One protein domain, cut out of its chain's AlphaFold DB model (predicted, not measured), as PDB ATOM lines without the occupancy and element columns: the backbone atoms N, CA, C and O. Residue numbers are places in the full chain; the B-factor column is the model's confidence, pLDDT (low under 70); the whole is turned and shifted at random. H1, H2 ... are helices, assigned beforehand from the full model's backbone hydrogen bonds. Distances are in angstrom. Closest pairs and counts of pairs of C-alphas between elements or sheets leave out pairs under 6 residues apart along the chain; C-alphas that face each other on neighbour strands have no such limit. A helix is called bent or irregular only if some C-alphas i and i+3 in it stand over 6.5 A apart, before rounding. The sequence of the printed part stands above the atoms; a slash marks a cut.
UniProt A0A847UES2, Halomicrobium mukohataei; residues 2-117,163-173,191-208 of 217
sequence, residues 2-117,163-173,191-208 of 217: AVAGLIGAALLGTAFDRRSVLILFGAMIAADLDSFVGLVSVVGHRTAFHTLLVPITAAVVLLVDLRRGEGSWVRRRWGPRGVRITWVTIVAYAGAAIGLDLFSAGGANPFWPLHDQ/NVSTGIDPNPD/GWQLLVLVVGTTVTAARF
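AT A GLANCE: This is residues 2 to 117, 163 to 173 and 191 to 208 of the 217 residues of a protein of Halomicrobium mukohataei (UniProt A0A847UES2). Four helices stand side by side in a row, in the order H3, H4, H1, H5, and the long helix H2 crosses one face of the row over H4 and H1. H4 has a sharp kink near its beginning, and the loops of residues 40 to 52, 103 to 117 and 163 to 173 gather toward the end of the domain where H2 and H4 end. The printed part has 145 residues with five named helices, H1 to H5 in order along it, and no named strand; the class is all helix. It is compact, with a radius of gyration of the C-alphas of 16.6 A, and spans 51 by 36 by 22 A.

IN THESE COORDINATES: H1, residues 2 to 11, begins at C-alpha 2 at (98.736, 131.109, 63.878). H2, residues 18 to 39, is 33.0 A long from first to last C-alpha; it is neither bent nor irregular, but only just: C-alphas 31 and 34 are 6.3 A apart. H3 is residues 53 to 67, 20.7 A long. H4, residues 73 to 102, is the longest helix by residues and 33.5 A long; it is irregular, with C-alphas 77 and 80 9.6 A apart and a kink of 112 degrees near residue 80. H5, residues 191 to 206, is 22.2 A long and ends at C-alpha 206 at (104.372, 134.393, 52.700).

HOW THE PARTS SIT: H1 and H4 are the hubs, touching three helices each. H1 and H2 form a helical hairpin at a steep tilt of 36 degrees, only just past shallow; H2 touches H1 with residues 21 to 28 alone, and the closest C-alphas, of Gly 8 and Val 21, are 6.9 A apart. H1 and H5 touch at a steep tilt of 41 degrees, the same way, with the C-alphas of Ala 2 and Gly 200 closest at 4.6 A. H4 touches H1 with residues 88 to 97 alone, opposite ways at a steep tilt of 39 degrees; the closest C-alphas, of Ala 4 and Ala 92, are 5.1 A apart. H4 touches H2 with residues 85 to 97 alone, the same way at a steep tilt of 48 degrees, the C-alphas of Leu 24 and Thr 89 being closest at 5.2 A. H3 and H4 form a helical hairpin at a shallow tilt of 22 degrees, with the C-alphas of Pro 55 and Ile 90 closest at 5.3 A. H3 is apart from H1, H2 and H5. In H1, H3 and H5 every O i to N i+4 pair is within hydrogen-bond range; in H2 12 of 18 are and in H4 20 of 26.

THE WHOLE: The two C-alphas farthest apart, of Glu 70 and Asp 173, are 52.2 A apart. Residues 118 to 162 are not printed, with 12.2 A from C-alpha 117 to C-alpha 163, nor are residues 174 to 190, with 29.0 A from C-alpha 173 to C-alpha 191. The link from H2 to H3 is long, 13 residues. The mean pLDDT of the printed part is 91.4, and residues 42 to 45 are under 70.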
ATOM      1  N   ALA A   2      98.708 131.541  65.288       95.31
ATOM      2  CA  ALA A   2      98.736 131.109  63.878       95.31
ATOM      3  C   ALA A   2      97.396 131.290  63.134       95.31
ATOM      4  O   ALA A   2      97.372 131.811  62.023       95.31
ATOM      5  N   VAL A   3      96.274 130.945  63.780       96.81
ATOM      6  CA  VAL A   3      94.923 131.160  63.225       96.81
ATOM      7  C   VAL A   3      94.607 132.648  63.060       96.81
ATOM      8  O   VAL A   3      94.097 133.049  62.019       96.81
ATOM      9  N   ALA A   4      94.970 133.492  64.031       97.25
ATOM     10  CA  ALA A   4      94.818 134.941  63.897       97.25
ATOM     11  C   ALA A   4      95.615 135.466  62.692       97.25
ATOM     12  O   ALA A   4      95.098 136.265  61.917       97.25
ATOM     13  N   GLY A   5      96.844 134.976  62.500       97.62
ATOM     14  CA  GLY A   5      97.674 135.297  61.340       97.62
ATOM     15  C   GLY A   5      97.001 134.928  60.016       97.62
ATOM     16  O   GLY A   5      96.944 135.768  59.121       97.62
ATOM     17  N   LEU A   6      96.402 133.733  59.922       97.75
ATOM     18  CA  LEU A   6      95.611 133.307  58.758       97.75
ATOM     19  C   LEU A   6      94.429 134.241  58.483       97.75
ATOM     20  O   LEU A   6      94.255 134.697  57.354       97.75
ATOM     21  N   ILE A   7      93.648 134.566  59.519       98.00
ATOM     22  CA  ILE A   7      92.525 135.508  59.419       98.00
ATOM     23  C   ILE A   7      93.028 136.877  58.942       98.00
ATOM     24  O   ILE A   7      92.450 137.477  58.036       98.00
ATOM     25  N   GLY A   8      94.138 137.357  59.505       97.75
ATOM     26  CA  GLY A   8      94.784 138.601  59.105       97.75
ATOM     27  C   GLY A   8      95.229 138.581  57.643       97.75
ATOM     28  O   GLY A   8      94.903 139.501  56.896       97.75
ATOM     29  N   ALA A   9      95.920 137.525  57.214       97.06
ATOM     30  CA  ALA A   9      96.393 137.353  55.843       97.06
ATOM     31  C   ALA A   9      95.241 137.319  54.827       97.06
ATOM     32  O   ALA A   9      95.373 137.884  53.742       97.06
ATOM     33  N   ALA A  10      94.103 136.722  55.196       96.75
ATOM     34  CA  ALA A  10      92.916 136.651  54.351       96.75
ATOM     35  C   ALA A  10      92.125 137.971  54.309       96.75
ATOM     36  O   ALA A  10      91.692 138.407  53.243       96.75
ATOM     37  N   LEU A  11      91.924 138.626  55.458       97.69
ATOM     38  CA  LEU A  11      90.934 139.701  55.588       97.69
ATOM     39  C   LEU A  11      91.526 141.113  55.644       97.69
ATOM     40  O   LEU A  11      90.807 142.079  55.386       97.69
ATOM     41  N   LEU A  12      92.819 141.297  55.936       96.94
ATOM     42  CA  LEU A  12      93.413 142.643  55.963       96.94
ATOM     43  C   LEU A  12      93.595 143.236  54.559       96.94
ATOM     44  O   LEU A  12      93.536 144.455  54.418       96.94
ATOM     45  N   GLY A  13      93.715 142.421  53.508       94.12
ATOM     46  CA  GLY A  13      93.839 142.909  52.127       94.12
ATOM     47  C   GLY A  13      94.941 143.967  51.983       94.12
ATOM     48  O   GLY A  13      96.069 143.741  52.409       94.12
ATOM     49  N   THR A  14      94.612 145.146  51.446       93.56
ATOM     50  CA  THR A  14      95.560 146.269  51.284       93.56
ATOM     51  C   THR A  14      96.017 146.902  52.602       93.56
ATOM     52  O   THR A  14      96.986 147.656  52.623       93.56
ATOM     53  N   ALA A  15      95.340 146.610  53.716       96.06
ATOM     54  CA  ALA A  15      95.760 147.052  55.041       96.06
ATOM     55  C   ALA A  15      96.813 146.128  55.674       96.06
ATOM     56  O   ALA A  15      97.299 146.471  56.752       96.06
ATOM     57  N   PHE A  16      97.139 144.990  55.039       97.25
ATOM     58  CA  PHE A  16      98.109 144.020  55.543       97.25
ATOM     59  C   PHE A  16      99.532 144.578  55.464       97.25
ATOM     60  O   PHE A  16     100.121 144.684  54.392       97.25
ATOM     61  N   ASP A  17     100.100 144.911  56.618       96.25
ATOM     62  CA  ASP A  17     101.522 145.164  56.797       96.25
ATOM     63  C   ASP A  17     101.995 144.788  58.210       96.25
ATOM     64  O   ASP A  17     101.251 144.260  59.042       96.25
ATOM     65  N   ARG A  18     103.267 145.077  58.501       97.38
ATOM     66  CA  ARG A  18     103.883 144.764  59.796       97.38
ATOM     67  C   ARG A  18     103.135 145.408  60.965       97.38
ATOM     68  O   ARG A  18     103.025 144.793  62.019       97.38
ATOM     69  N   ARG A  19     102.602 146.624  60.791       97.38
ATOM     70  CA  ARG A  19     101.885 147.346  61.853       97.38
ATOM     71  C   ARG A  19     100.520 146.725  62.104       97.38
ATOM     72  O   ARG A  19     100.163 146.528  63.258       97.38
ATOM     73  N   SER A  20      99.769 146.388  61.055       97.62
ATOM     74  CA  SER A  20      98.469 145.729  61.232       97.62
ATOM     75  C   SER A  20      98.609 144.342  61.852       97.62
ATOM     76  O   SER A  20      97.812 143.987  62.715       97.62
ATOM     77  N   VAL A  21      99.629 143.573  61.450       97.81
ATOM     78  CA  VAL A  21      99.900 142.255  62.041       97.81
ATOM     79  C   VAL A  21     100.315 142.398  63.502       97.81
ATOM     80  O   VAL A  21      99.823 141.650  64.338       97.81
ATOM     81  N   LEU A  22     101.134 143.398  63.842       98.00
ATOM     82  CA  LEU A  22     101.508 143.672  65.229       98.00
ATOM     83  C   LEU A  22     100.307 144.080  66.092       98.00
ATOM     84  O   LEU A  22     100.199 143.614  67.218       98.00
ATOM     85  N   ILE A  23      99.379 144.890  65.574       97.88
ATOM     86  CA  ILE A  23      98.131 145.230  66.282       97.88
ATOM     87  C   ILE A  23      97.294 143.971  66.528       97.88
ATOM     88  O   ILE A  23      96.836 143.728  67.641       97.88
ATOM     89  N   LEU A  24      97.115 143.158  65.487       97.94
ATOM     90  CA  LEU A  24      96.353 141.917  65.548       97.94
ATOM     91  C   LEU A  24      96.954 140.930  66.564       97.94
ATOM     92  O   LEU A  24      96.236 140.396  67.403       97.94
ATOM     93  N   PHE A  25      98.267 140.723  66.523       98.06
ATOM     94  CA  PHE A  25      98.997 139.872  67.462       98.06
ATOM     95  C   PHE A  25      99.032 140.446  68.877       98.06
ATOM     96  O   PHE A  25      98.853 139.697  69.831       98.06
ATOM     97  N   GLY A  26      99.167 141.763  69.019       97.94
ATOM     98  CA  GLY A  26      99.069 142.442  70.307       97.94
ATOM     99  C   GLY A  26      97.717 142.210  70.979       97.94
ATOM    100  O   GLY A  26      97.676 141.978  72.180       97.94
ATOM    101  N   ALA A  27      96.623 142.185  70.212       97.06
ATOM    102  CA  ALA A  27      95.301 141.872  70.750       97.06
ATOM    103  C   ALA A  27      95.182 140.420  71.245       97.06
ATOM    104  O   ALA A  27      94.552 140.191  72.271       97.06
ATOM    105  N   MET A  28      95.799 139.452  70.556       96.06
ATOM    106  CA  MET A  28      95.826 138.058  71.026       96.06
ATOM    107  C   MET A  28      96.655 137.925  72.309       96.06
ATOM    108  O   MET A  28      96.195 137.330  73.272       96.06
ATOM    109  N   ILE A  29      97.839 138.547  72.350       94.38
ATOM    110  CA  ILE A  29      98.686 138.568  73.553       94.38
ATOM    111  C   ILE A  29      97.922 139.195  74.721       94.38
ATOM    112  O   ILE A  29      97.972 138.684  75.831       94.38
ATOM    113  N   ALA A  30      97.187 140.283  74.469       93.12
ATOM    114  CA  ALA A  30      96.360 140.921  75.484       93.12
ATOM    115  C   ALA A  30      95.243 140.003  76.005       93.12
ATOM    116  O   ALA A  30      94.906 140.112  77.177       93.12
ATOM    117  N   ALA A  31      94.693 139.104  75.178       91.12
ATOM    118  CA  ALA A  31      93.754 138.082  75.641       91.12
ATOM    119  C   ALA A  31      94.434 137.103  76.611       91.12
ATOM    120  O   ALA A  31      93.930 136.875  77.706       91.12
ATOM    121  N   ASP A  32      95.622 136.608  76.254       89.19
ATOM    122  CA  ASP A  32      96.372 135.620  77.046       89.19
ATOM    123  C   ASP A  32      96.871 136.161  78.399       89.19
ATOM    124  O   ASP A  32      97.197 135.379  79.300       89.19
ATOM    125  N   LEU A  33      96.903 137.489  78.580       89.31
ATOM    126  CA  LEU A  33      97.246 138.112  79.862       89.31
ATOM    127  C   LEU A  33      96.270 137.745  80.992       89.31
ATOM    128  O   LEU A  33      96.632 137.910  82.157       89.31
ATOM    129  N   ASP A  34      95.082 137.206  80.695       83.25
ATOM    130  CA  ASP A  34      94.189 136.697  81.742       83.25
ATOM    131  C   ASP A  34      94.764 135.499  82.513       83.25
ATOM    132  O   ASP A  34      94.366 135.261  83.650       83.25
ATOM    133  N   SER A  35      95.789 134.827  81.979       81.31
ATOM    134  CA  SER A  35      96.558 133.816  82.715       81.31
ATOM    135  C   SER A  35      97.176 134.366  84.007       81.31
ATOM    136  O   SER A  35      97.373 133.625  84.963       81.31
ATOM    137  N   PHE A  36      97.476 135.671  84.059       83.75
ATOM    138  CA  PHE A  36      97.981 136.325  85.269       83.75
ATOM    139  C   PHE A  36      96.872 136.673  86.267       83.75
ATOM    140  O   PHE A  36      97.162 136.850  87.448       83.75
ATOM    141  N   VAL A  37      95.611 136.767  85.826       80.88
ATOM    142  CA  VAL A  37      94.469 137.041  86.716       80.88
ATOM    143  C   VAL A  37      94.267 135.881  87.694       80.88
ATOM    144  O   VAL A  37      93.969 136.134  88.860       80.88
ATOM    145  N   GLY A  38      94.552 134.648  87.262       73.12
ATOM    146  CA  GLY A  38      94.531 133.452  88.114       73.12
ATOM    147  C   GLY A  38      95.444 133.535  89.346       73.12
ATOM    148  O   GLY A  38      95.133 132.964  90.381       73.12
ATOM    149  N   LEU A  39      96.514 134.343  89.307       76.88
ATOM    150  CA  LEU A  39      97.418 134.520  90.455       76.88
ATOM    151  C   LEU A  39      96.775 135.263  91.635       76.88
ATOM    152  O   LEU A  39      97.287 135.211  92.752       76.88
ATOM    153  N   VAL A  40      95.706 136.020  91.381       77.69
ATOM    154  CA  VAL A  40      95.064 136.899  92.374       77.69
ATOM    155  C   VAL A  40      93.557 136.668  92.487       77.69
ATOM    156  O   VAL A  40      92.895 137.322  93.292       77.69
ATOM    157  N   SER A  41      92.997 135.771  91.677       72.56
ATOM    158  CA  SER A  41      91.564 135.522  91.575       72.56
ATOM    159  C   SER A  41      91.297 134.067  91.218       72.56
ATOM    160  O   SER A  41      92.020 133.473  90.433       72.56
ATOM    161  N   VAL A  42      90.178 133.537  91.713       66.56
ATOM    162  CA  VAL A  42      89.634 132.225  91.308       66.56
ATOM    163  C   VAL A  42      89.205 132.233  89.829       66.56
ATOM    164  O   VAL A  42      89.029 131.196  89.207       66.56
ATOM    165  N   VAL A  43      89.043 133.419  89.233       64.94
ATOM    166  CA  VAL A  43      88.781 133.583  87.799       64.94
ATOM    167  C   VAL A  43      90.095 133.391  87.035       64.94
ATOM    168  O   VAL A  43      90.824 134.351  86.787       64.94
ATOM    169  N   GLY A  44      90.408 132.137  86.707       64.69
ATOM    170  CA  GLY A  44      91.623 131.755  85.990       64.69
ATOM    171  C   GLY A  44      91.603 132.047  84.482       64.69
ATOM    172  O   GLY A  44      90.708 132.708  83.939       64.69
ATOM    173  N   HIS A  45      92.619 131.519  83.795       65.88
ATOM    174  CA  HIS A  45      92.754 131.569  82.337       65.88
ATOM    175  C   HIS A  45      91.485 131.041  81.639       65.88
ATOM    176  O   HIS A  45      90.855 130.102  82.126       65.88
ATOM    177  N   ARG A  46      91.127 131.622  80.484       76.50
ATOM    178  CA  ARG A  46      89.932 131.290  79.672       76.50
ATOM    179  C   ARG A  46      88.577 131.807  80.179       76.50
ATOM    180  O   ARG A  46      87.524 131.345  79.728       76.50
ATOM    181  N   THR A  47      88.603 132.793  81.077       77.12
ATOM    182  CA  THR A  47      87.385 133.403  81.638       77.12
ATOM    183  C   THR A  47      87.364 134.922  81.490       77.12
ATOM    184  O   THR A  47      86.440 135.468  80.890       77.12
ATOM    185  N   ALA A  48      88.377 135.628  82.006       80.38
ATOM    186  CA  ALA A  48      88.315 137.087  82.116       80.38
ATOM    187  C   ALA A  48      88.432 137.802  80.760       80.38
ATOM    188  O   ALA A  48      87.624 138.683  80.462       80.38
ATOM    189  N   PHE A  49      89.421 137.437  79.935       88.31
ATOM    190  CA  PHE A  49      89.610 138.046  78.612       88.31
ATOM    191  C   PHE A  49      89.147 137.134  77.474       88.31
ATOM    192  O   PHE A  49      88.797 137.617  76.401       88.31
ATOM    193  N   HIS A  50      88.987 135.841  77.732       89.81
ATOM    194  CA  HIS A  50      88.417 134.884  76.781       89.81
ATOM    195  C   HIS A  50      86.873 134.834  76.806       89.81
ATOM    196  O   HIS A  50      86.258 133.778  76.667       89.81
ATOM    197  N   THR A  51      86.236 135.999  76.937       92.56
ATOM    198  CA  THR A  51      84.775 136.177  76.901       92.56
ATOM    199  C   THR A  51      84.343 136.850  75.598       92.56
ATOM    200  O   THR A  51      84.959 137.819  75.148       92.56
ATOM    201  N   LEU A  52      83.245 136.388  74.987       94.44
ATOM    202  CA  LEU A  52      82.677 136.983  73.769       94.44
ATOM    203  C   LEU A  52      82.177 138.413  74.002       94.44
ATOM    204  O   LEU A  52      82.028 139.174  73.044       94.44
ATOM    205  N   LEU A  53      81.976 138.823  75.256       94.12
ATOM    206  CA  LEU A  53      81.580 140.190  75.586       94.12
ATOM    207  C   LEU A  53      82.625 141.223  75.155       94.12
ATOM    208  O   LEU A  53      82.242 142.320  74.749       94.12
ATOM    209  N   VAL A  54      83.919 140.881  75.171       94.56
ATOM    210  CA  VAL A  54      84.998 141.778  74.721       94.56
ATOM    211  C   VAL A  54      84.866 142.107  73.225       94.56
ATOM    212  O   VAL A  54      84.673 143.285  72.899       94.56
ATOM    213  N   PRO A  55      84.903 141.133  72.289       96.75
ATOM    214  CA  PRO A  55      84.748 141.431  70.869       96.75
ATOM    215  C   PRO A  55      83.349 141.957  70.515       96.75
ATOM    216  O   PRO A  55      83.252 142.820  69.643       96.75
ATOM    217  N   ILE A  56      82.277 141.519  71.194       97.19
ATOM    218  CA  ILE A  56      80.920 142.058  70.973       97.19
ATOM    219  C   ILE A  56      80.867 143.543  71.342       97.19
ATOM    220  O   ILE A  56      80.394 144.358  70.551       97.19
ATOM    221  N   THR A  57      81.391 143.919  72.509       97.00
ATOM    222  CA  THR A  57      81.416 145.320  72.945       97.00
ATOM    223  C   THR A  57      82.257 146.165  71.993       97.00
ATOM    224  O   THR A  57      81.807 147.225  71.558       97.00
ATOM    225  N   ALA A  58      83.435 145.679  71.590       97.25
ATOM    226  CA  ALA A  58      84.277 146.359  70.610       97.25
ATOM    227  C   ALA A  58      83.556 146.558  69.261       97.25
ATOM    228  O   ALA A  58      83.618 147.645  68.685       97.25
ATOM    229  N   ALA A  59      82.822 145.545  68.787       97.88
ATOM    230  CA  ALA A  59      82.019 145.624  67.569       97.88
ATOM    231  C   ALA A  59      80.890 146.654  67.685       97.88
ATOM    232  O   ALA A  59      80.711 147.465  66.777       97.88
ATOM    233  N   VAL A  60      80.153 146.662  68.801       98.00
ATOM    234  CA  VAL A  60      79.073 147.629  69.052       98.00
ATOM    235  C   VAL A  60      79.625 149.051  69.113       98.00
ATOM    236  O   VAL A  60      79.095 149.933  68.441       98.00
ATOM    237  N   VAL A  61      80.714 149.279  69.853       97.81
ATOM    238  CA  VAL A  61      81.368 150.593  69.955       97.81
ATOM    239  C   VAL A  61      81.821 151.081  68.581       97.81
ATOM    240  O   VAL A  61      81.541 152.223  68.213       97.81
ATOM    241  N   LEU A  62      82.465 150.215  67.794       97.38
ATOM    242  CA  LEU A  62      82.896 150.554  66.442       97.38
ATOM    243  C   LEU A  62      81.700 150.851  65.529       97.38
ATOM    244  O   LEU A  62      81.724 151.828  64.786       97.38
ATOM    245  N   LEU A  63      80.632 150.056  65.600       97.19
ATOM    246  CA  LEU A  63      79.424 150.267  64.804       97.19
ATOM    247  C   LEU A  63      78.744 151.599  65.149       97.19
ATOM    248  O   LEU A  63      78.341 152.335  64.249       97.19
ATOM    249  N   VAL A  64      78.646 151.931  66.439       97.75
ATOM    250  CA  VAL A  64      78.105 153.211  66.918       97.75
ATOM    251  C   VAL A  64      78.974 154.379  66.453       97.75
ATOM    252  O   VAL A  64      78.432 155.379  65.985       97.75
ATOM    253  N   ASP A  65      80.303 154.259  66.524       96.69
ATOM    254  CA  ASP A  65      81.210 155.290  66.015       96.69
ATOM    255  C   ASP A  65      81.042 155.501  64.504       96.69
ATOM    256  O   ASP A  65      80.891 156.636  64.053       96.69
ATOM    257  N   LEU A  66      80.986 154.419  63.725       96.12
ATOM    258  CA  LEU A  66      80.838 154.475  62.269       96.12
ATOM    259  C   LEU A  66      79.484 155.038  61.822       96.12
ATOM    260  O   LEU A  66      79.420 155.717  60.797       96.12
ATOM    261  N   ARG A  67      78.412 154.812  62.593       96.12
ATOM    262  CA  ARG A  67      77.079 155.382  62.323       96.12
ATOM    263  C   ARG A  67      77.037 156.907  62.411       96.12
ATOM    264  O   ARG A  67      76.126 157.506  61.852       96.12
ATOM    265  N   ARG A  68      78.028 157.548  63.040       94.56
ATOM    266  CA  ARG A  68      78.161 159.016  63.049       94.56
ATOM    267  C   ARG A  68      78.610 159.598  61.703       94.56
ATOM    268  O   ARG A  68      78.723 160.816  61.591       94.56
ATOM    269  N   GLY A  69      78.903 158.768  60.696       90.06
ATOM    270  CA  GLY A  69      79.318 159.221  59.366       90.06
ATOM    271  C   GLY A  69      80.635 159.998  59.418       90.06
ATOM    272  O   GLY A  69      81.641 159.491  59.921       90.06
ATOM    273  N   GLU A  70      80.629 161.245  58.945       86.44
ATOM    274  CA  GLU A  70      81.767 162.183  59.040       86.44
ATOM    275  C   GLU A  70      82.174 162.476  60.502       86.44
ATOM    276  O   GLU A  70      83.317 162.828  60.810       86.44
ATOM    277  N   GLY A  71      81.247 162.243  61.435       89.69
ATOM    278  CA  GLY A  71      81.451 162.312  62.874       89.69
ATOM    279  C   GLY A  71      82.260 161.153  63.484       89.69
ATOM    280  O   GLY A  71      82.623 161.261  64.658       89.69
ATOM    281  N   SER A  72      82.564 160.082  62.739       93.25
ATOM    282  CA  SER A  72      83.284 158.898  63.247       93.25
ATOM    283  C   SER A  72      84.718 159.232  63.654       93.25
ATOM    284  O   SER A  72      85.540 159.649  62.834       93.25
ATOM    285  N   TRP A  73      85.049 159.010  64.923       95.00
ATOM    286  CA  TRP A  73      86.390 159.263  65.436       95.00
ATOM    287  C   TRP A  73      87.412 158.286  64.852       95.00
ATOM    288  O   TRP A  73      88.480 158.718  64.418       95.00
ATOM    289  N   VAL A  74      87.069 156.995  64.750       93.50
ATOM    290  CA  VAL A  74      87.967 155.964  64.205       93.50
ATOM    291  C   VAL A  74      88.286 156.263  62.743       93.50
ATOM    292  O   VAL A  74      89.454 156.255  62.338       93.50
ATOM    293  N   ARG A  75      87.260 156.593  61.948       93.88
ATOM    294  CA  ARG A  75      87.431 156.944  60.536       93.88
ATOM    295  C   ARG A  75      88.234 158.230  60.370       93.88
ATOM    296  O   ARG A  75      89.117 158.259  59.521       93.88
ATOM    297  N   ARG A  76      87.993 159.268  61.177       95.56
ATOM    298  CA  ARG A  76      88.792 160.505  61.116       95.56
ATOM    299  C   ARG A  76      90.252 160.276  61.500       95.56
ATOM    300  O   ARG A  76      91.141 160.830  60.865       95.56
ATOM    301  N   ARG A  77      90.513 159.473  62.537       95.69
ATOM    302  CA  ARG A  77      91.863 159.298  63.088       95.69
ATOM    303  C   ARG A  77      92.727 158.330  62.281       95.69
ATOM    304  O   ARG A  77      93.939 158.549  62.196       95.69
ATOM    305  N   TRP A  78      92.141 157.264  61.737       94.50
ATOM    306  CA  TRP A  78      92.883 156.178  61.078       94.50
ATOM    307  C   TRP A  78      92.351 155.792  59.693       94.50
ATOM    308  O   TRP A  78      92.868 154.861  59.068       94.50
ATOM    309  N   GLY A  79      91.340 156.497  59.190       94.81
ATOM    310  CA  GLY A  79      90.780 156.273  57.862       94.81
ATOM    311  C   GLY A  79      90.081 154.916  57.700       94.81
ATOM    312  O   GLY A  79      89.911 154.159  58.661       94.81
ATOM    313  N   PRO A  80      89.708 154.560  56.456       94.94
ATOM    314  CA  PRO A  80      89.139 153.250  56.125       94.94
ATOM    315  C   PRO A  80      90.059 152.085  56.510       94.94
ATOM    316  O   PRO A  80      89.600 151.005  56.877       94.94
ATOM    317  N   ARG A  81      91.373 152.328  56.464       96.12
ATOM    318  CA  ARG A  81      92.398 151.367  56.852       96.12
ATOM    319  C   ARG A  81      92.283 150.970  58.324       96.12
ATOM    320  O   ARG A  81      92.274 149.778  58.620       96.12
ATOM    321  N   GLY A  82      92.185 151.944  59.229       96.25
ATOM    322  CA  GLY A  82      92.017 151.677  60.657       96.25
ATOM    323  C   GLY A  82      90.749 150.884  60.937       96.25
ATOM    324  O   GLY A  82      90.811 149.871  61.620       96.25
ATOM    325  N   VAL A  83      89.637 151.274  60.307       96.88
ATOM    326  CA  VAL A  83      88.349 150.571  60.430       96.88
ATOM    327  C   VAL A  83      88.469 149.100  60.028       96.88
ATOM    328  O   VAL A  83      87.987 148.228  60.749       96.88
ATOM    329  N   ARG A  84      89.140 148.806  58.904       97.81
ATOM    330  CA  ARG A  84      89.378 147.423  58.474       97.81
ATOM    331  C   ARG A  84      90.228 146.658  59.487       97.81
ATOM    332  O   ARG A  84      89.854 145.546  59.840       97.81
ATOM    333  N   ILE A  85      91.339 147.233  59.954       98.31
ATOM    334  CA  ILE A  85      92.202 146.579  60.948       98.31
ATOM    335  C   ILE A  85      91.393 146.254  62.205       98.31
ATOM    336  O   ILE A  85      91.420 145.113  62.646       98.31
ATOM    337  N   THR A  86      90.609 147.204  62.725       97.75
ATOM    338  CA  THR A  86      89.786 146.983  63.920       97.75
ATOM    339  C   THR A  86      88.777 145.852  63.720       97.75
ATOM    340  O   THR A  86      88.714 144.958  64.559       97.75
ATOM    341  N   TRP A  87      88.037 145.826  62.605       98.25
ATOM    342  CA  TRP A  87      87.098 144.732  62.322       98.25
ATOM    343  C   TRP A  87      87.788 143.372  62.216       98.25
ATOM    344  O   TRP A  87      87.317 142.401  62.803       98.25
ATOM    345  N   VAL A  88      88.918 143.295  61.509       98.56
ATOM    346  CA  VAL A  88      89.662 142.037  61.377       98.56
ATOM    347  C   VAL A  88      90.227 141.588  62.723       98.56
ATOM    348  O   VAL A  88      90.163 140.404  63.033       98.56
ATOM    349  N   THR A  89      90.719 142.509  63.555       98.50
ATOM    350  CA  THR A  89      91.169 142.200  64.917       98.50
ATOM    351  C   THR A  89      90.026 141.687  65.788       98.50
ATOM    352  O   THR A  89      90.229 140.702  66.485       98.50
ATOM    353  N   ILE A  90      88.825 142.272  65.710       98.38
ATOM    354  CA  ILE A  90      87.635 141.778  66.426       98.38
ATOM    355  C   ILE A  90      87.304 140.339  66.001       98.38
ATOM    356  O   ILE A  90      87.126 139.470  66.854       98.38
ATOM    357  N   VAL A  91      87.268 140.068  64.691       98.19
ATOM    358  CA  VAL A  91      86.995 138.724  64.149       98.19
ATOM    359  C   VAL A  91      88.076 137.728  64.568       98.19
ATOM    360  O   VAL A  91      87.763 136.618  64.991       98.19
ATOM    361  N   ALA A  92      89.347 138.121  64.492       98.12
ATOM    362  CA  ALA A  92      90.459 137.284  64.921       98.12
ATOM    363  C   ALA A  92      90.423 137.011  66.428       98.12
ATOM    364  O   ALA A  92      90.721 135.897  66.834       98.12
ATOM    365  N   TYR A  93      90.019 137.978  67.252       97.62
ATOM    366  CA  TYR A  93      89.889 137.792  68.698       97.62
ATOM    367  C   TYR A  93      88.802 136.763  69.012       97.62
ATOM    368  O   TYR A  93      89.047 135.785  69.714       97.62
ATOM    369  N   ALA A  94      87.620 136.928  68.411       96.94
ATOM    370  CA  ALA A  94      86.516 135.991  68.581       96.94
ATOM    371  C   ALA A  94      86.865 134.577  68.084       96.94
ATOM    372  O   ALA A  94      86.582 133.606  68.772       96.94
ATOM    373  N   GLY A  95      87.493 134.446  66.912       95.69
ATOM    374  CA  GLY A  95      87.779 133.139  66.316       95.69
ATOM    375  C   GLY A  95      89.035 132.449  66.854       95.69
ATOM    376  O   GLY A  95      89.030 131.241  67.067       95.69
ATOM    377  N   ALA A  96      90.122 133.196  67.053       95.25
ATOM    378  CA  ALA A  96      91.436 132.633  67.353       95.25
ATOM    379  C   ALA A  96      91.811 132.671  68.836       95.25
ATOM    380  O   ALA A  96      92.536 131.774  69.252       95.25
ATOM    381  N   ALA A  97      91.370 133.675  69.602       92.44
ATOM    382  CA  ALA A  97      91.564 133.666  71.054       92.44
ATOM    383  C   ALA A  97      90.449 132.838  71.705       92.44
ATOM    384  O   ALA A  97      90.704 131.788  72.273       92.44
ATOM    385  N   ILE A  98      89.189 133.232  71.509       93.56
ATOM    386  CA  ILE A  98      88.055 132.610  72.214       93.56
ATOM    387  C   ILE A  98      87.591 131.317  71.533       93.56
ATOM    388  O   ILE A  98      87.366 130.300  72.185       93.56
ATOM    389  N   GLY A  99      87.440 131.341  70.206       92.50
ATOM    390  CA  GLY A  99      86.902 130.216  69.443       92.50
ATOM    391  C   GLY A  99      87.724 128.944  69.624       92.50
ATOM    392  O   GLY A  99      87.168 127.905  69.958       92.50
ATOM    393  N   LEU A 100      89.049 129.014  69.482       91.06
ATOM    394  CA  LEU A 100      89.906 127.838  69.670       91.06
ATOM    395  C   LEU A 100      89.771 127.206  71.059       91.06
ATOM    396  O   LEU A 100      89.878 125.986  71.162       91.06
ATOM    397  N   ASP A 101      89.499 127.998  72.097       89.31
ATOM    398  CA  ASP A 101      89.281 127.467  73.438       89.31
ATOM    399  C   ASP A 101      87.928 126.761  73.566       89.31
ATOM    400  O   ASP A 101      87.894 125.653  74.107       89.31
ATOM    401  N   LEU A 102      86.854 127.317  72.989       88.06
ATOM    402  CA  LEU A 102      85.534 126.666  72.904       88.06
ATOM    403  C   LEU A 102      85.601 125.297  72.218       88.06
ATOM    404  O   LEU A 102      84.956 124.361  72.674       88.06
ATOM    405  N   PHE A 103      86.398 125.167  71.155       87.69
ATOM    406  CA  PHE A 103      86.595 123.907  70.421       87.69
ATOM    407  C   PHE A 103      87.743 123.046  70.984       87.69
ATOM    408  O   PHE A 103      88.174 122.077  70.356       87.69
ATOM    409  N   SER A 104      88.284 123.400  72.152       84.44
ATOM    410  CA  SER A 104      89.301 122.608  72.845       84.44
ATOM    411  C   SER A 104      88.686 121.810  73.990       84.44
ATOM    412  O   SER A 104      87.679 122.209  74.566       84.44
ATOM    413  N   ALA A 105      89.346 120.722  74.395       77.94
ATOM    414  CA  ALA A 105      88.872 119.868  75.488       77.94
ATOM    415  C   ALA A 105      88.616 120.622  76.812       77.94
ATOM    416  O   ALA A 105      87.765 120.200  77.590       77.94
ATOM    417  N   GLY A 106      89.339 121.723  77.060       77.31
ATOM    418  CA  GLY A 106      89.171 122.547  78.261       77.31
ATOM    419  C   GLY A 106      88.019 123.555  78.193       77.31
ATOM    420  O   GLY A 106      87.596 124.044  79.232       77.31
ATOM    421  N   GLY A 107      87.500 123.861  77.000       86.19
ATOM    422  CA  GLY A 107      86.420 124.834  76.815       86.19
ATOM    423  C   GLY A 107      86.811 126.273  77.155       86.19
ATOM    424  O   GLY A 107      87.975 126.567  77.444       86.19
ATOM    425  N   ALA A 108      85.814 127.159  77.127       89.00
ATOM    426  CA  ALA A 108      85.914 128.547  77.579       89.00
ATOM    427  C   ALA A 108      84.611 129.000  78.249       89.00
ATOM    428  O   ALA A 108      83.571 128.358  78.080       89.00
ATOM    429  N   ASN A 109      84.655 130.135  78.950       91.25
ATOM    430  CA  ASN A 109      83.489 130.777  79.557       91.25
ATOM    431  C   ASN A 109      83.079 132.043  78.771       91.25
ATOM    432  O   ASN A 109      83.387 133.171  79.166       91.25
ATOM    433  N   PRO A 110      82.402 131.887  77.617       91.69
ATOM    434  CA  PRO A 110      82.205 132.954  76.638       91.69
ATOM    435  C   PRO A 110      81.290 134.090  77.104       91.69
ATOM    436  O   PRO A 110      81.244 135.122  76.440       91.69
ATOM    437  N   PHE A 111      80.528 133.910  78.185       92.62
ATOM    438  CA  PHE A 111      79.527 134.882  78.635       92.62
ATOM    439  C   PHE A 111      79.829 135.467  80.012       92.62
ATOM    440  O   PHE A 111      79.043 136.272  80.519       92.62
ATOM    441  N   TRP A 112      80.972 135.130  80.605       90.31
ATOM    442  CA  TRP A 112      81.406 135.744  81.850       90.31
ATOM    443  C   TRP A 112      81.622 137.260  81.665       90.31
ATOM    444  O   TRP A 112      82.152 137.668  80.624       90.31
ATOM    445  N   PRO A 113      81.228 138.120  82.628       90.88
ATOM    446  CA  PRO A 113      80.626 137.806  83.932       90.88
ATOM    447  C   PRO A 113      79.089 137.761  83.935       90.88
ATOM    448  O   PRO A 113      78.492 137.607  84.996       90.88
ATOM    449  N   LEU A 114      78.427 137.934  82.786       92.75
ATOM    450  CA  LEU A 114      76.960 137.958  82.718       92.75
ATOM    451  C   LEU A 114      76.347 136.582  82.991       92.75
ATOM    452  O   LEU A 114      75.280 136.494  83.593       92.75
ATOM    453  N   HIS A 115      77.019 135.524  82.546       90.25
ATOM    454  CA  HIS A 115      76.647 134.145  82.818       90.25
ATOM    455  C   HIS A 115      77.910 133.302  82.981       90.25
ATOM    456  O   HIS A 115      78.670 133.131  82.030       90.25
ATOM    457  N   ASP A 116      78.129 132.795  84.190       90.81
ATOM    458  CA  ASP A 116      79.322 132.037  84.550       90.81
ATOM    459  C   ASP A 116      79.141 130.548  84.224       90.81
ATOM    460  O   ASP A 116      78.562 129.802  85.010       90.81
ATOM    461  N   GLN A 117      79.584 130.129  83.034       89.19
ATOM    462  CA  GLN A 117      79.490 128.739  82.593       89.19
ATOM    463  C   GLN A 117      80.515 128.430  81.500       89.19
ATOM    464  O   GLN A 117      80.520 129.050  80.435       89.19
ATOM    465  N   ASN A 163      89.165 124.785  86.646       74.25
ATOM    466  CA  ASN A 163      90.463 125.437  86.743       74.25
ATOM    467  C   ASN A 163      91.418 124.871  85.689       74.25
ATOM    468  O   ASN A 163      91.555 123.659  85.520       74.25
ATOM    469  N   VAL A 164      92.073 125.760  84.942       75.81
ATOM    470  CA  VAL A 164      92.988 125.379  83.861       75.81
ATOM    471  C   VAL A 164      94.415 125.662  84.298       75.81
ATOM    472  O   VAL A 164      94.805 126.816  84.445       75.81
ATOM    473  N   SER A 165      95.206 124.600  84.456       79.00
ATOM    474  CA  SER A 165      96.642 124.716  84.719       79.00
ATOM    475  C   SER A 165      97.359 125.388  83.541       79.00
ATOM    476  O   SER A 165      97.164 125.033  82.370       79.00
ATOM    477  N   THR A 166      98.210 126.360  83.862       82.25
ATOM    478  CA  THR A 166      99.047 127.101  82.914       82.25
ATOM    479  C   THR A 166     100.501 127.117  83.384       82.25
ATOM    480  O   THR A 166     100.799 126.861  84.544       82.25
ATOM    481  N   GLY A 167     101.449 127.485  82.520       81.56
ATOM    482  CA  GLY A 167     102.836 127.674  82.967       81.56
ATOM    483  C   GLY A 167     103.007 128.814  83.992       81.56
ATOM    484  O   GLY A 167     104.004 128.844  84.719       81.56
ATOM    485  N   ILE A 168     102.046 129.748  84.069       84.12
ATOM    486  CA  ILE A 168     102.023 130.875  85.022       84.12
ATOM    487  C   ILE A 168     101.425 130.438  86.361       84.12
ATOM    488  O   ILE A 168     102.026 130.700  87.405       84.12
ATOM    489  N   ASP A 169     100.307 129.724  86.310       82.06
ATOM    490  CA  ASP A 169      99.638 129.110  87.450       82.06
ATOM    491  C   ASP A 169      99.505 127.594  87.221       82.06
ATOM    492  O   ASP A 169      98.522 127.132  86.627       82.06
ATOM    493  N   PRO A 170     100.536 126.811  87.591       82.56
ATOM    494  CA  PRO A 170     100.570 125.384  87.294       82.56
ATOM    495  C   PRO A 170      99.709 124.544  88.248       82.56
ATOM    496  O   PRO A 170      99.398 123.402  87.909       82.56
ATOM    497  N   ASN A 171      99.301 125.100  89.397       80.62
ATOM    498  CA  ASN A 171      98.513 124.424  90.431       80.62
ATOM    499  C   ASN A 171      97.349 125.319  90.910       80.62
ATOM    500  O   ASN A 171      97.348 125.764  92.062       80.62
ATOM    501  N   PRO A 172      96.363 125.585  90.037       75.12
ATOM    502  CA  PRO A 172      95.292 126.539  90.324       75.12
ATOM    503  C   PRO A 172      94.351 126.084  91.453       75.12
ATOM    504  O   PRO A 172      93.696 126.910  92.083       75.12
ATOM    505  N   ASP A 173      94.308 124.783  91.758       75.06
ATOM    506  CA  ASP A 173      93.485 124.226  92.841       75.06
ATOM    507  C   ASP A 173      94.166 124.305  94.223       75.06
ATOM    508  O   ASP A 173      93.564 123.948  95.236       75.06
ATOM    509  N   GLY A 191      99.100 116.741  66.836       91.62
ATOM    510  CA  GLY A 191      99.638 116.802  65.472       91.62
ATOM    511  C   GLY A 191      98.897 117.795  64.567       91.62
ATOM    512  O   GLY A 191      99.525 118.506  63.785       91.62
ATOM    513  N   TRP A 192      97.573 117.921  64.711       92.19
ATOM    514  CA  TRP A 192      96.802 118.896  63.934       92.19
ATOM    515  C   TRP A 192      97.107 120.340  64.358       92.19
ATOM    516  O   TRP A 192      97.152 121.226  63.507       92.19
ATOM    517  N   GLN A 193      97.378 120.591  65.647       92.88
ATOM    518  CA  GLN A 193      97.780 121.921  66.119       92.88
ATOM    519  C   GLN A 193      99.137 122.319  65.540       92.88
ATOM    520  O   GLN A 193      99.310 123.467  65.132       92.88
ATOM    521  N   LEU A 194     100.073 121.369  65.433       94.81
ATOM    522  CA  LEU A 194     101.346 121.586  64.745       94.81
ATOM    523  C   LEU A 194     101.138 121.932  63.269       94.81
ATOM    524  O   LEU A 194     101.743 122.883  62.778       94.81
ATOM    525  N   LEU A 195     100.245 121.222  62.575       96.31
ATOM    526  CA  LEU A 195      99.910 121.533  61.185       96.31
ATOM    527  C   LEU A 195      99.362 122.962  61.044       96.31
ATOM    528  O   LEU A 195      99.839 123.720  60.203       96.31
ATOM    529  N   VAL A 196      98.408 123.357  61.894       95.81
ATOM    530  CA  VAL A 196      97.842 124.718  61.897       95.81
ATOM    531  C   VAL A 196      98.908 125.767  62.213       95.81
ATOM    532  O   VAL A 196      98.928 126.820  61.577       95.81
ATOM    533  N   LEU A 197      99.813 125.489  63.154       96.56
ATOM    534  CA  LEU A 197     100.928 126.373  63.480       96.56
ATOM    535  C   LEU A 197     101.833 126.594  62.262       96.56
ATOM    536  O   LEU A 197     102.104 127.742  61.907       96.56
ATOM    537  N   VAL A 198     102.264 125.512  61.609       97.81
ATOM    538  CA  VAL A 198     103.164 125.559  60.448       97.81
ATOM    539  C   VAL A 198     102.496 126.253  59.267       97.81
ATOM    540  O   VAL A 198     103.061 127.200  58.717       97.81
ATOM    541  N   VAL A 199     101.283 125.833  58.901       97.94
ATOM    542  CA  VAL A 199     100.543 126.408  57.770       97.94
ATOM    543  C   VAL A 199     100.216 127.868  58.049       97.94
ATOM    544  O   VAL A 199     100.509 128.729  57.224       97.94
ATOM    545  N   GLY A 200      99.671 128.178  59.225       97.25
ATOM    546  CA  GLY A 200      99.255 129.536  59.548       97.25
ATOM    547  C   GLY A 200     100.409 130.525  59.613       97.25
ATOM    548  O   GLY A 200     100.308 131.628  59.070       97.25
ATOM    549  N   THR A 201     101.536 130.114  60.192       97.38
ATOM    550  CA  THR A 201     102.750 130.939  60.225       97.38
ATOM    551  C   THR A 201     103.315 131.128  58.822       97.38
ATOM    552  O   THR A 201     103.589 132.261  58.430       97.38
ATOM    553  N   THR A 202     103.414 130.050  58.038       97.88
ATOM    554  CA  THR A 202     103.922 130.099  56.660       97.88
ATOM    555  C   THR A 202     103.069 131.002  55.779       97.88
ATOM    556  O   THR A 202     103.614 131.867  55.107       97.88
ATOM    557  N   VAL A 203     101.739 130.873  55.811       97.38
ATOM    558  CA  VAL A 203     100.827 131.711  55.014       97.38
ATOM    559  C   VAL A 203     100.927 133.179  55.426       97.38
ATOM    560  O   VAL A 203     101.027 134.057  54.568       97.38
ATOM    561  N   THR A 204     100.950 133.460  56.732       97.25
ATOM    562  CA  THR A 204     101.090 134.833  57.241       97.25
ATOM    563  C   THR A 204     102.421 135.448  56.811       97.25
ATOM    564  O   THR A 204     102.457 136.600  56.388       97.25
ATOM    565  N   ALA A 205     103.514 134.683  56.887       97.12
ATOM    566  CA  ALA A 205     104.835 135.122  56.453       97.12
ATOM    567  C   ALA A 205     104.887 135.323  54.933       97.12
ATOM    568  O   ALA A 205     105.295 136.385  54.470       97.12
ATOM    569  N   ALA A 206     104.410 134.347  54.158       96.75
ATOM    570  CA  ALA A 206     104.372 134.393  52.700       96.75
ATOM    571  C   ALA A 206     103.600 135.614  52.190       96.75
ATOM    572  O   ALA A 206     104.012 136.225  51.211       96.75
ATOM    573  N   ARG A 207     102.544 136.043  52.895       95.50
ATOM    574  CA  ARG A 207     101.776 137.249  52.555       95.50
ATOM    575  C   ARG A 207     102.623 138.529  52.482       95.50
ATOM    576  O   ARG A 207     102.226 139.461  51.795       95.50
ATOM    577  N   PHE A 208     103.779 138.583  53.149       95.56
ATOM    578  CA  PHE A 208     104.711 139.715  53.054       95.56
ATOM    579  C   PHE A 208     105.603 139.702  51.807       95.56
ATOM    580  O   PHE A 208     106.176 140.739  51.481       95.56
TER     581      PHE A 208